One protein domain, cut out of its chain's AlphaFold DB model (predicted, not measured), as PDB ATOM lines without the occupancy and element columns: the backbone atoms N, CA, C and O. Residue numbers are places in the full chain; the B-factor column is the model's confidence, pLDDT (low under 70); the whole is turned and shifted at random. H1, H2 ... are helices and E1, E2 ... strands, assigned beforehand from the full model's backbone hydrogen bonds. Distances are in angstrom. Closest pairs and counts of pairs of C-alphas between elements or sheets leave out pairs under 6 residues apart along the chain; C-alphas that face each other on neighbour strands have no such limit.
ATOM      1  N   GLY A   2     -14.659  23.537  33.776       60.16
ATOM      2  CA  GLY A   2     -13.757  24.082  32.756       60.16
ATOM      3  C   GLY A   2     -13.166  23.047  31.789       60.16
ATOM      4  O   GLY A   2     -13.708  21.951  31.649       60.16
ATOM      5  N   CYS A   3     -12.056  23.393  31.133       57.94
ATOM      6  CA  CYS A   3     -11.294  22.496  30.255       57.94
ATOM      7  C   CYS A   3     -10.190  21.768  31.033       57.94
ATOM      8  O   CYS A   3      -9.599  22.331  31.952       57.94
ATOM      9  N   THR A   4      -9.895  20.526  30.646       59.62
ATOM     10  CA  THR A   4      -8.756  19.761  31.172       59.62
ATOM     11  C   THR A   4      -7.482  20.201  30.461       59.62
ATOM     12  O   THR A   4      -7.377  20.055  29.241       59.62
ATOM     13  N   ALA A   5      -6.524  20.733  31.214       53.69
ATOM     14  CA  ALA A   5      -5.168  20.985  30.737       53.69
ATOM     15  C   ALA A   5      -4.186  20.145  31.576       53.69
ATOM     16  O   ALA A   5      -4.337  20.112  32.802       53.69
ATOM     17  N   PRO A   6      -3.225  19.441  30.950       45.94
ATOM     18  CA  PRO A   6      -2.154  18.781  31.687       45.94
ATOM     19  C   PRO A   6      -1.172  19.828  32.238       45.94
ATOM     20  O   PRO A   6      -0.774  20.736  31.508       45.94
ATOM     21  N   ASP A   7      -0.793  19.710  33.514       59.09
ATOM     22  CA  ASP A   7       0.342  20.451  34.085       59.09
ATOM     23  C   ASP A   7       1.691  19.849  33.626       59.09
ATOM     24  O   ASP A   7       1.738  18.759  33.045       59.09
ATOM     25  N   ASP A   8       2.806  20.530  33.920       53.44
ATOM     26  CA  ASP A   8       4.173  20.055  33.615       53.44
ATOM     27  C   ASP A   8       4.522  18.703  34.283       53.44
ATOM     28  O   ASP A   8       5.550  18.096  33.987       53.44
ATOM     29  N   MET A   9       3.668  18.219  35.193       62.47
ATOM     30  CA  MET A   9       3.786  16.948  35.912       62.47
ATOM     31  C   MET A   9       2.761  15.897  35.438       62.47
ATOM     32  O   MET A   9       2.678  14.820  36.032       62.47
ATOM     33  N   GLY A  10       1.996  16.172  34.374       56.34
ATOM     34  CA  GLY A  10       1.031  15.247  33.775       56.34
ATOM     35  C   GLY A  10      -0.281  15.068  34.549       56.34
ATOM     36  O   GLY A  10      -1.001  14.102  34.297       56.34
ATOM     37  N   ARG A  11      -0.617  15.956  35.492       55.75
ATOM     38  CA  ARG A  11      -1.906  15.968  36.202       55.75
ATOM     39  C   ARG A  11      -2.923  16.816  35.447       55.75
ATOM     40  O   ARG A  11      -2.635  17.941  35.050       55.75
ATOM     41  N   GLU A  12      -4.134  16.290  35.292       54.88
ATOM     42  CA  GLU A  12      -5.250  17.030  34.704       54.88
ATOM     43  C   GLU A  12      -5.855  17.981  35.745       54.88
ATOM     44  O   GLU A  12      -6.427  17.536  36.742       54.88
ATOM     45  N   PHE A  13      -5.758  19.294  35.515       61.81
ATOM     46  CA  PHE A  13      -6.485  20.288  36.306       61.81
ATOM     47  C   PHE A  13      -7.634  20.885  35.490       61.81
ATOM     48  O   PHE A  13      -7.533  21.068  34.274       61.81
ATOM     49  N   ILE A  14      -8.750  21.175  36.163       67.06
ATOM     50  CA  ILE A  14      -9.896  21.851  35.552       67.06
ATOM     51  C   ILE A  14      -9.597  23.351  35.560       67.06
ATOM     52  O   ILE A  14      -9.733  23.997  36.596       67.06
ATOM     53  N   VAL A  15      -9.219  23.903  34.409       75.06
ATOM     54  CA  VAL A  15      -9.020  25.349  34.231       75.06
ATOM     55  C   VAL A  15     -10.348  25.984  33.842       75.06
ATOM     56  O   VAL A  15     -10.975  25.553  32.868       75.06
ATOM     57  N   SER A  16     -10.802  26.993  34.590       82.69
ATOM     58  CA  SER A  16     -12.040  27.706  34.261       82.69
ATOM     59  C   SER A  16     -11.894  28.415  32.916       82.69
ATOM     60  O   SER A  16     -10.864  29.030  32.650       82.69
ATOM     61  N   CYS A  17     -12.926  28.389  32.063       84.25
ATOM     62  CA  CYS A  17     -12.833  29.040  30.753       84.25
ATOM     63  C   CYS A  17     -12.489  30.537  30.864       84.25
ATOM     64  O   CYS A  17     -11.826  31.077  29.984       84.25
ATOM     65  N   GLY A  18     -12.909  31.200  31.950       78.75
ATOM     66  CA  GLY A  18     -12.630  32.616  32.203       78.75
ATOM     67  C   GLY A  18     -11.170  32.945  32.533       78.75
ATOM     68  O   GLY A  18     -10.791  34.103  32.422       78.75
ATOM     69  N   GLU A  19     -10.359  31.953  32.900       83.69
ATOM     70  CA  GLU A  19      -8.944  32.122  33.274       83.69
ATOM     71  C   GLU A  19      -7.997  31.956  32.074       83.69
ATOM     72  O   GLU A  19      -6.790  32.134  32.194       83.69
ATOM     73  N   LEU A  20      -8.534  31.605  30.901       84.44
ATOM     74  CA  LEU A  20      -7.748  31.380  29.693       84.44
ATOM     75  C   LEU A  20      -7.384  32.713  29.025       84.44
ATOM     76  O   LEU A  20      -8.256  33.438  28.548       84.44
ATOM     77  N   GLU A  21      -6.082  32.992  28.928       83.94
ATOM     78  CA  GLU A  21      -5.557  34.234  28.345       83.94
ATOM     79  C   GLU A  21      -5.791  34.333  26.834       83.94
ATOM     80  O   GLU A  21      -6.020  35.418  26.302       83.94
ATOM     81  N   HIS A  22      -5.745  33.202  26.120       86.88
ATOM     82  CA  HIS A  22      -5.871  33.200  24.668       86.88
ATOM     83  C   HIS A  22      -7.355  33.236  24.249       86.88
ATOM     84  O   HIS A  22      -8.049  32.224  24.415       86.88
ATOM     85  N   PRO A  23      -7.851  34.319  23.607       86.88
ATOM     86  CA  PRO A  23      -9.285  34.517  23.359       86.88
ATOM     87  C   PRO A  23      -9.939  33.374  22.579       86.88
ATOM     88  O   PRO A  23     -11.006  32.897  22.943       86.88
ATOM     89  N   HIS A  24      -9.256  32.857  21.556       87.25
ATOM     90  CA  HIS A  24      -9.750  31.715  20.782       87.25
ATOM     91  C   HIS A  24      -9.909  30.429  21.620       87.25
ATOM     92  O   HIS A  24     -10.886  29.701  21.458       87.25
ATOM     93  N   ILE A  25      -8.974  30.139  22.534       86.50
ATOM     94  CA  ILE A  25      -9.036  28.941  23.390       86.50
ATOM     95  C   ILE A  25     -10.143  29.112  24.434       86.50
ATOM     96  O   ILE A  25     -10.917  28.182  24.671       86.50
ATOM     97  N   ARG A  26     -10.262  30.319  25.000       89.75
ATOM     98  CA  ARG A  26     -11.359  30.717  25.885       89.75
ATOM     99  C   ARG A  26     -12.719  30.511  25.223       89.75
ATOM    100  O   ARG A  26     -13.571  29.826  25.782       89.75
ATOM    101  N   ASP A  27     -12.909  31.043  24.024       91.75
ATOM    102  CA  ASP A  27     -14.190  30.972  23.324       91.75
ATOM    103  C   ASP A  27     -14.556  29.525  22.946       91.75
ATOM    104  O   ASP A  27     -15.702  29.104  23.122       91.75
ATOM    105  N   LEU A  28     -13.581  28.712  22.520       89.06
ATOM    106  CA  LEU A  28     -13.786  27.275  22.290       89.06
ATOM    107  C   LEU A  28     -14.169  26.517  23.571       89.06
ATOM    108  O   LEU A  28     -15.019  25.623  23.518       89.06
ATOM    109  N   CYS A  29     -13.561  26.860  24.710       91.06
ATOM    110  CA  CYS A  29     -13.904  26.300  26.020       91.06
ATOM    111  C   CYS A  29     -15.369  26.597  26.370       91.06
ATOM    112  O   CYS A  29     -16.135  25.672  26.651       91.06
ATOM    113  N   ILE A  30     -15.772  27.869  26.258       91.44
ATOM    114  CA  ILE A  30     -17.135  28.335  26.546       91.44
ATOM    115  C   ILE A  30     -18.149  27.626  25.643       91.44
ATOM    116  O   ILE A  30     -19.139  27.088  26.138       91.44
ATOM    117  N   MET A  31     -17.887  27.547  24.333       90.19
ATOM    118  CA  MET A  31     -18.777  26.855  23.394       90.19
ATOM    119  C   MET A  31     -18.964  25.381  23.757       90.19
ATOM    120  O   MET A  31     -20.093  24.902  23.840       90.19
ATOM    121  N   ARG A  32     -17.871  24.651  24.013       89.88
ATOM    122  CA  ARG A  32     -17.950  23.236  24.410       89.88
ATOM    123  C   ARG A  32     -18.740  23.056  25.698       89.88
ATOM    124  O   ARG A  32     -19.534  22.121  25.792       89.88
ATOM    125  N   GLN A  33     -18.540  23.939  26.673       91.56
ATOM    126  CA  GLN A  33     -19.271  23.898  27.932       91.56
ATOM    127  C   GLN A  33     -20.766  24.140  27.712       91.56
ATOM    128  O   GLN A  33     -21.571  23.340  28.190       91.56
ATOM    129  N   ALA A  34     -21.140  25.185  26.969       92.25
ATOM    130  CA  ALA A  34     -22.531  25.521  26.678       92.25
ATOM    131  C   ALA A  34     -23.260  24.361  25.983       92.25
ATOM    132  O   ALA A  34     -24.336  23.955  26.414       92.25
ATOM    133  N   ILE A  35     -22.634  23.758  24.966       89.25
ATOM    134  CA  ILE A  35     -23.198  22.632  24.207       89.25
ATOM    135  C   ILE A  35     -23.334  21.386  25.093       89.25
ATOM    136  O   ILE A  35     -24.403  20.782  25.148       89.25
ATOM    137  N   LYS A  36     -22.281  21.020  25.839       89.62
ATOM    138  CA  LYS A  36     -22.281  19.824  26.701       89.62
ATOM    139  C   LYS A  36     -23.283  19.930  27.850       89.62
ATOM    140  O   LYS A  36     -23.939  18.947  28.180       89.62
ATOM    141  N   SER A  37     -23.367  21.100  28.477       88.94
ATOM    142  CA  SER A  37     -24.304  21.360  29.577       88.94
ATOM    143  C   SER A  37     -25.720  21.656  29.093       88.94
ATOM    144  O   SER A  37     -26.657  21.549  29.876       88.94
ATOM    145  N   LYS A  38     -25.882  21.985  27.805       90.56
ATOM    146  CA  LYS A  38     -27.134  22.458  27.217       90.56
ATOM    147  C   LYS A  38     -27.661  23.724  27.903       90.56
ATOM    148  O   LYS A  38     -28.876  23.915  27.999       90.56
ATOM    149  N   GLU A  39     -26.756  24.586  28.361       90.19
ATOM    150  CA  GLU A  39     -27.072  25.843  29.040       90.19
ATOM    151  C   GLU A  39     -26.848  27.041  28.100       90.19
ATOM    152  O   GLU A  39     -25.706  27.432  27.842       90.19
ATOM    153  N   PRO A  40     -27.919  27.664  27.575       87.38
ATOM    154  CA  PRO A  40     -27.802  28.753  26.603       87.38
ATOM    155  C   PRO A  40     -27.235  30.038  27.222       87.38
ATOM    156  O   PRO A  40     -26.689  30.878  26.504       87.38
ATOM    157  N   PHE A  41     -27.339  30.196  28.547       89.94
ATOM    158  CA  PHE A  41     -26.788  31.344  29.266       89.94
ATOM    159  C   PHE A  41     -25.258  31.399  29.164       89.94
ATOM    160  O   PHE A  41     -24.705  32.478  28.989       89.94
ATOM    161  N   THR A  42     -24.577  30.247  29.139       91.31
ATOM    162  CA  THR A  42     -23.114  30.167  28.977       91.31
ATOM    163  C   THR A  42     -22.638  30.774  27.655       91.31
ATOM    164  O   THR A  42     -21.537  31.308  27.580       91.31
ATOM    165  N   CYS A  43     -23.474  30.787  26.610       92.12
ATOM    166  CA  CYS A  43     -23.126  31.456  25.358       92.12
ATOM    167  C   CYS A  43     -22.953  32.976  25.520       92.12
ATOM    168  O   CYS A  43     -22.332  33.589  24.662       92.12
ATOM    169  N   GLN A  44     -23.482  33.608  26.575       91.56
ATOM    170  CA  GLN A  44     -23.348  35.054  26.795       91.56
ATOM    171  C   GLN A  44     -21.911  35.475  27.134       91.56
ATOM    172  O   GLN A  44     -21.547  36.619  26.872       91.56
ATOM    173  N   ASP A  45     -21.080  34.544  27.610       91.56
ATOM    174  CA  ASP A  45     -19.692  34.806  28.008       91.56
ATOM    175  C   ASP A  45     -18.737  34.999  26.807       91.56
ATOM    176  O   ASP A  45     -17.569  35.381  26.974       91.56
ATOM    177  N   LEU A  46     -19.213  34.742  25.582       91.31
ATOM    178  CA  LEU A  46     -18.465  34.977  24.345       91.31
ATOM    179  C   LEU A  46     -18.533  36.458  23.957       91.31
ATOM    180  O   LEU A  46     -19.612  37.049  23.850       91.31
ATOM    181  N   ASN A  47     -17.380  37.047  23.641       90.12
ATOM    182  CA  ASN A  47     -17.296  38.469  23.295       90.12
ATOM    183  C   ASN A  47     -17.889  38.772  21.908       90.12
ATOM    184  O   ASN A  47     -18.505  39.819  21.698       90.12
ATOM    185  N   ASN A  48     -17.744  37.842  20.962       90.81
ATOM    186  CA  ASN A  48     -18.215  38.007  19.591       90.81
ATOM    187  C   ASN A  48     -19.713  37.672  19.466       90.81
ATOM    188  O   ASN A  48     -20.122  36.546  19.738       90.81
ATOM    189  N   ALA A  49     -20.518  38.634  19.005       90.00
ATOM    190  CA  ALA A  49     -21.966  38.479  18.854       90.00
ATOM    191  C   ALA A  49     -22.363  37.331  17.916       90.00
ATOM    192  O   ALA A  49     -23.194  36.504  18.279       90.00
ATOM    193  N   SER A  50     -21.715  37.221  16.757       88.94
ATOM    194  CA  SER A  50     -21.973  36.135  15.810       88.94
ATOM    195  C   SER A  50     -21.621  34.772  16.408       88.94
ATOM    196  O   SER A  50     -22.344  33.799  16.209       88.94
ATOM    197  N   LEU A  51     -20.551  34.688  17.207       91.00
ATOM    198  CA  LEU A  51     -20.197  33.452  17.903       91.00
ATOM    199  C   LEU A  51     -21.218  33.090  18.994       91.00
ATOM    200  O   LEU A  51     -21.510  31.909  19.179       91.00
ATOM    201  N   ARG A  52     -21.822  34.085  19.664       92.12
ATOM    202  CA  ARG A  52     -22.943  33.861  20.598       92.12
ATOM    203  C   ARG A  52     -24.140  33.228  19.904       92.12
ATOM    204  O   ARG A  52     -24.700  32.269  20.430       92.12
ATOM    205  N   GLU A  53     -24.523  33.738  18.738       90.69
ATOM    206  CA  GLU A  53     -25.642  33.194  17.960       90.69
ATOM    207  C   GLU A  53     -25.358  31.761  17.492       90.69
ATOM    208  O   GLU A  53     -26.205  30.879  17.644       90.69
ATOM    209  N   VAL A  54     -24.138  31.494  17.014       91.31
ATOM    210  CA  VAL A  54     -23.696  30.142  16.642       91.31
ATOM    211  C   VAL A  54     -23.753  29.191  17.841       91.31
ATOM    212  O   VAL A  54     -24.292  28.091  17.719       91.31
ATOM    213  N   CYS A  55     -23.252  29.616  19.003       93.75
ATOM    214  CA  CYS A  55     -23.322  28.847  20.244       93.75
ATOM    215  C   CYS A  55     -24.775  28.525  20.624       93.75
ATOM    216  O   CYS A  55     -25.109  27.360  20.844       93.75
ATOM    217  N   ARG A  56     -25.663  29.531  20.616       93.88
ATOM    218  CA  ARG A  56     -27.094  29.348  20.909       93.88
ATOM    219  C   ARG A  56     -27.749  28.361  19.952       93.88
ATOM    220  O   ARG A  56     -28.495  27.504  20.415       93.88
ATOM    221  N   ARG A  57     -27.432  28.417  18.656       93.62
ATOM    222  CA  ARG A  57     -27.946  27.463  17.662       93.62
ATOM    223  C   ARG A  57     -27.544  26.023  17.982       93.62
ATOM    224  O   ARG A  57     -28.385  25.133  17.899       93.62
ATOM    225  N   PHE A  58     -26.287  25.781  18.355       92.81
ATOM    226  CA  PHE A  58     -25.856  24.434  18.741       92.81
ATOM    227  C   PHE A  58     -26.559  23.953  20.013       92.81
ATOM    228  O   PHE A  58     -27.012  22.813  20.062       92.81
ATOM    229  N   VAL A  59     -26.720  24.820  21.015       94.94
ATOM    230  CA  VAL A  59     -27.479  24.476  22.227       94.94
ATOM    231  C   VAL A  59     -28.946  24.174  21.896       94.94
ATOM    232  O   VAL A  59     -29.476  23.176  22.379       94.94
ATOM    233  N   ALA A  60     -29.588  24.978  21.044       95.19
ATOM    234  CA  ALA A  60     -30.958  24.757  20.579       95.19
ATOM    235  C   ALA A  60     -31.113  23.392  19.898       95.19
ATOM    236  O   ALA A  60     -32.029  22.636  20.226       95.19
ATOM    237  N   TYR A  61     -30.172  23.042  19.018       93.50
ATOM    238  CA  TYR A  61     -30.132  21.749  18.340       93.50
ATOM    239  C   TYR A  61     -30.011  20.577  19.327       93.50
ATOM    240  O   TYR A  61     -30.801  19.634  19.269       93.50
ATOM    241  N   GLU A  62     -29.076  20.658  20.279       93.12
ATOM    242  CA  GLU A  62     -28.849  19.614  21.288       93.12
ATOM    243  C   GLU A  62     -30.008  19.468  22.285       93.12
ATOM    244  O   GLU A  62     -30.278  18.368  22.784       93.12
ATOM    245  N   LYS A  63     -30.692  20.569  22.615       94.38
ATOM    246  CA  LYS A  63     -31.891  20.560  23.468       94.38
ATOM    247  C   LYS A  63     -33.156  20.162  22.722       94.38
ATOM    248  O   LYS A  63     -34.118  19.783  23.381       94.38
ATOM    249  N   LYS A  64     -33.150  20.244  21.390       94.81
ATOM    250  CA  LYS A  64     -34.356  20.218  20.555       94.81
ATOM    251  C   LYS A  64     -35.363  21.302  20.960       94.81
ATOM    252  O   LYS A  64     -36.559  21.053  21.016       94.81
TER     253      LYS A  64
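AT A GLANCE: This is residues 2 to 64 of the 164 residues of an uncharacterized protein of Candidatus Altiarchaeales archaeon (UniProt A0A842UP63). A small hairpin of two strands, E1 and E2, lies beside H1 at one end of an elongated domain, and three helices, H1, H2 and H3, make a small triangular bundle over the rest of its length. The short H2 runs opposite ways to the two longer helices, and H1 joins the bundle through its later residues. The printed part has 63 residues, with E1, E2, H1, H2 and H3 in that order along the chain; the sheet, order E1 - E2, is antiparallel, and the class is mostly helix. It is only just compact, close to loose, with a radius of gyration of the C-alphas of 12.6 A, and spans 41 by 22 by 13 A.

HOW THE PARTS SIT: Start at the hairpin of E1, residues 3 to 6, and E2, residues 12 to 15, antiparallel at 138 degrees; N 15 and O 3 are 2.9 A apart and N 3 and O 15 3.0 A, within hydrogen-bond range. Move to H1, residues 23 to 37: its closest C-alpha to E1 is that of Cys 29, 6.3 A from that of Cys 3. With residues 30 to 34 alone H1 touches H2, residues 40 to 45, at a shallow tilt of 14 degrees, opposite ways; the closest C-alphas, of Ala 34 and Thr 42, are 5.2 A apart. With residues 31 to 35 alone H1 touches H3, residues 49 to 63, at a shallow tilt of 23 degrees, the same way; the closest C-alphas are those of Ile 35 and Val 59, 5.1 A. H2 and H3 form a helical hairpin and touch, closest at the C-alphas of Cys 43 and Arg 52, 5.3 A. E1 and E2 are apart from H2 and H3. Every O i to N i+4 pair is within hydrogen-bond range in H1 and H3; in H2 0 of 2 are, beside 3 of 3 O i to N i+3 pairs.

IN THESE COORDINATES: Find C-alpha 3 at (-11.294, 22.496, 30.255), where E1 begins. H1 starts at C-alpha 23, (-9.285, 34.517, 23.359), and is 20.9 A long; H3, 21.0 A, ends at C-alpha 63, (-31.891, 20.560, 23.468).

THE WHOLE: The C-alphas of Met 9 and Lys 64 are the two farthest apart, 41.2 A. The printed part has no cut, and no link is long. Look for low confidence at residues 2 to 14, under 70; the mean pLDDT of the printed part is 83.1.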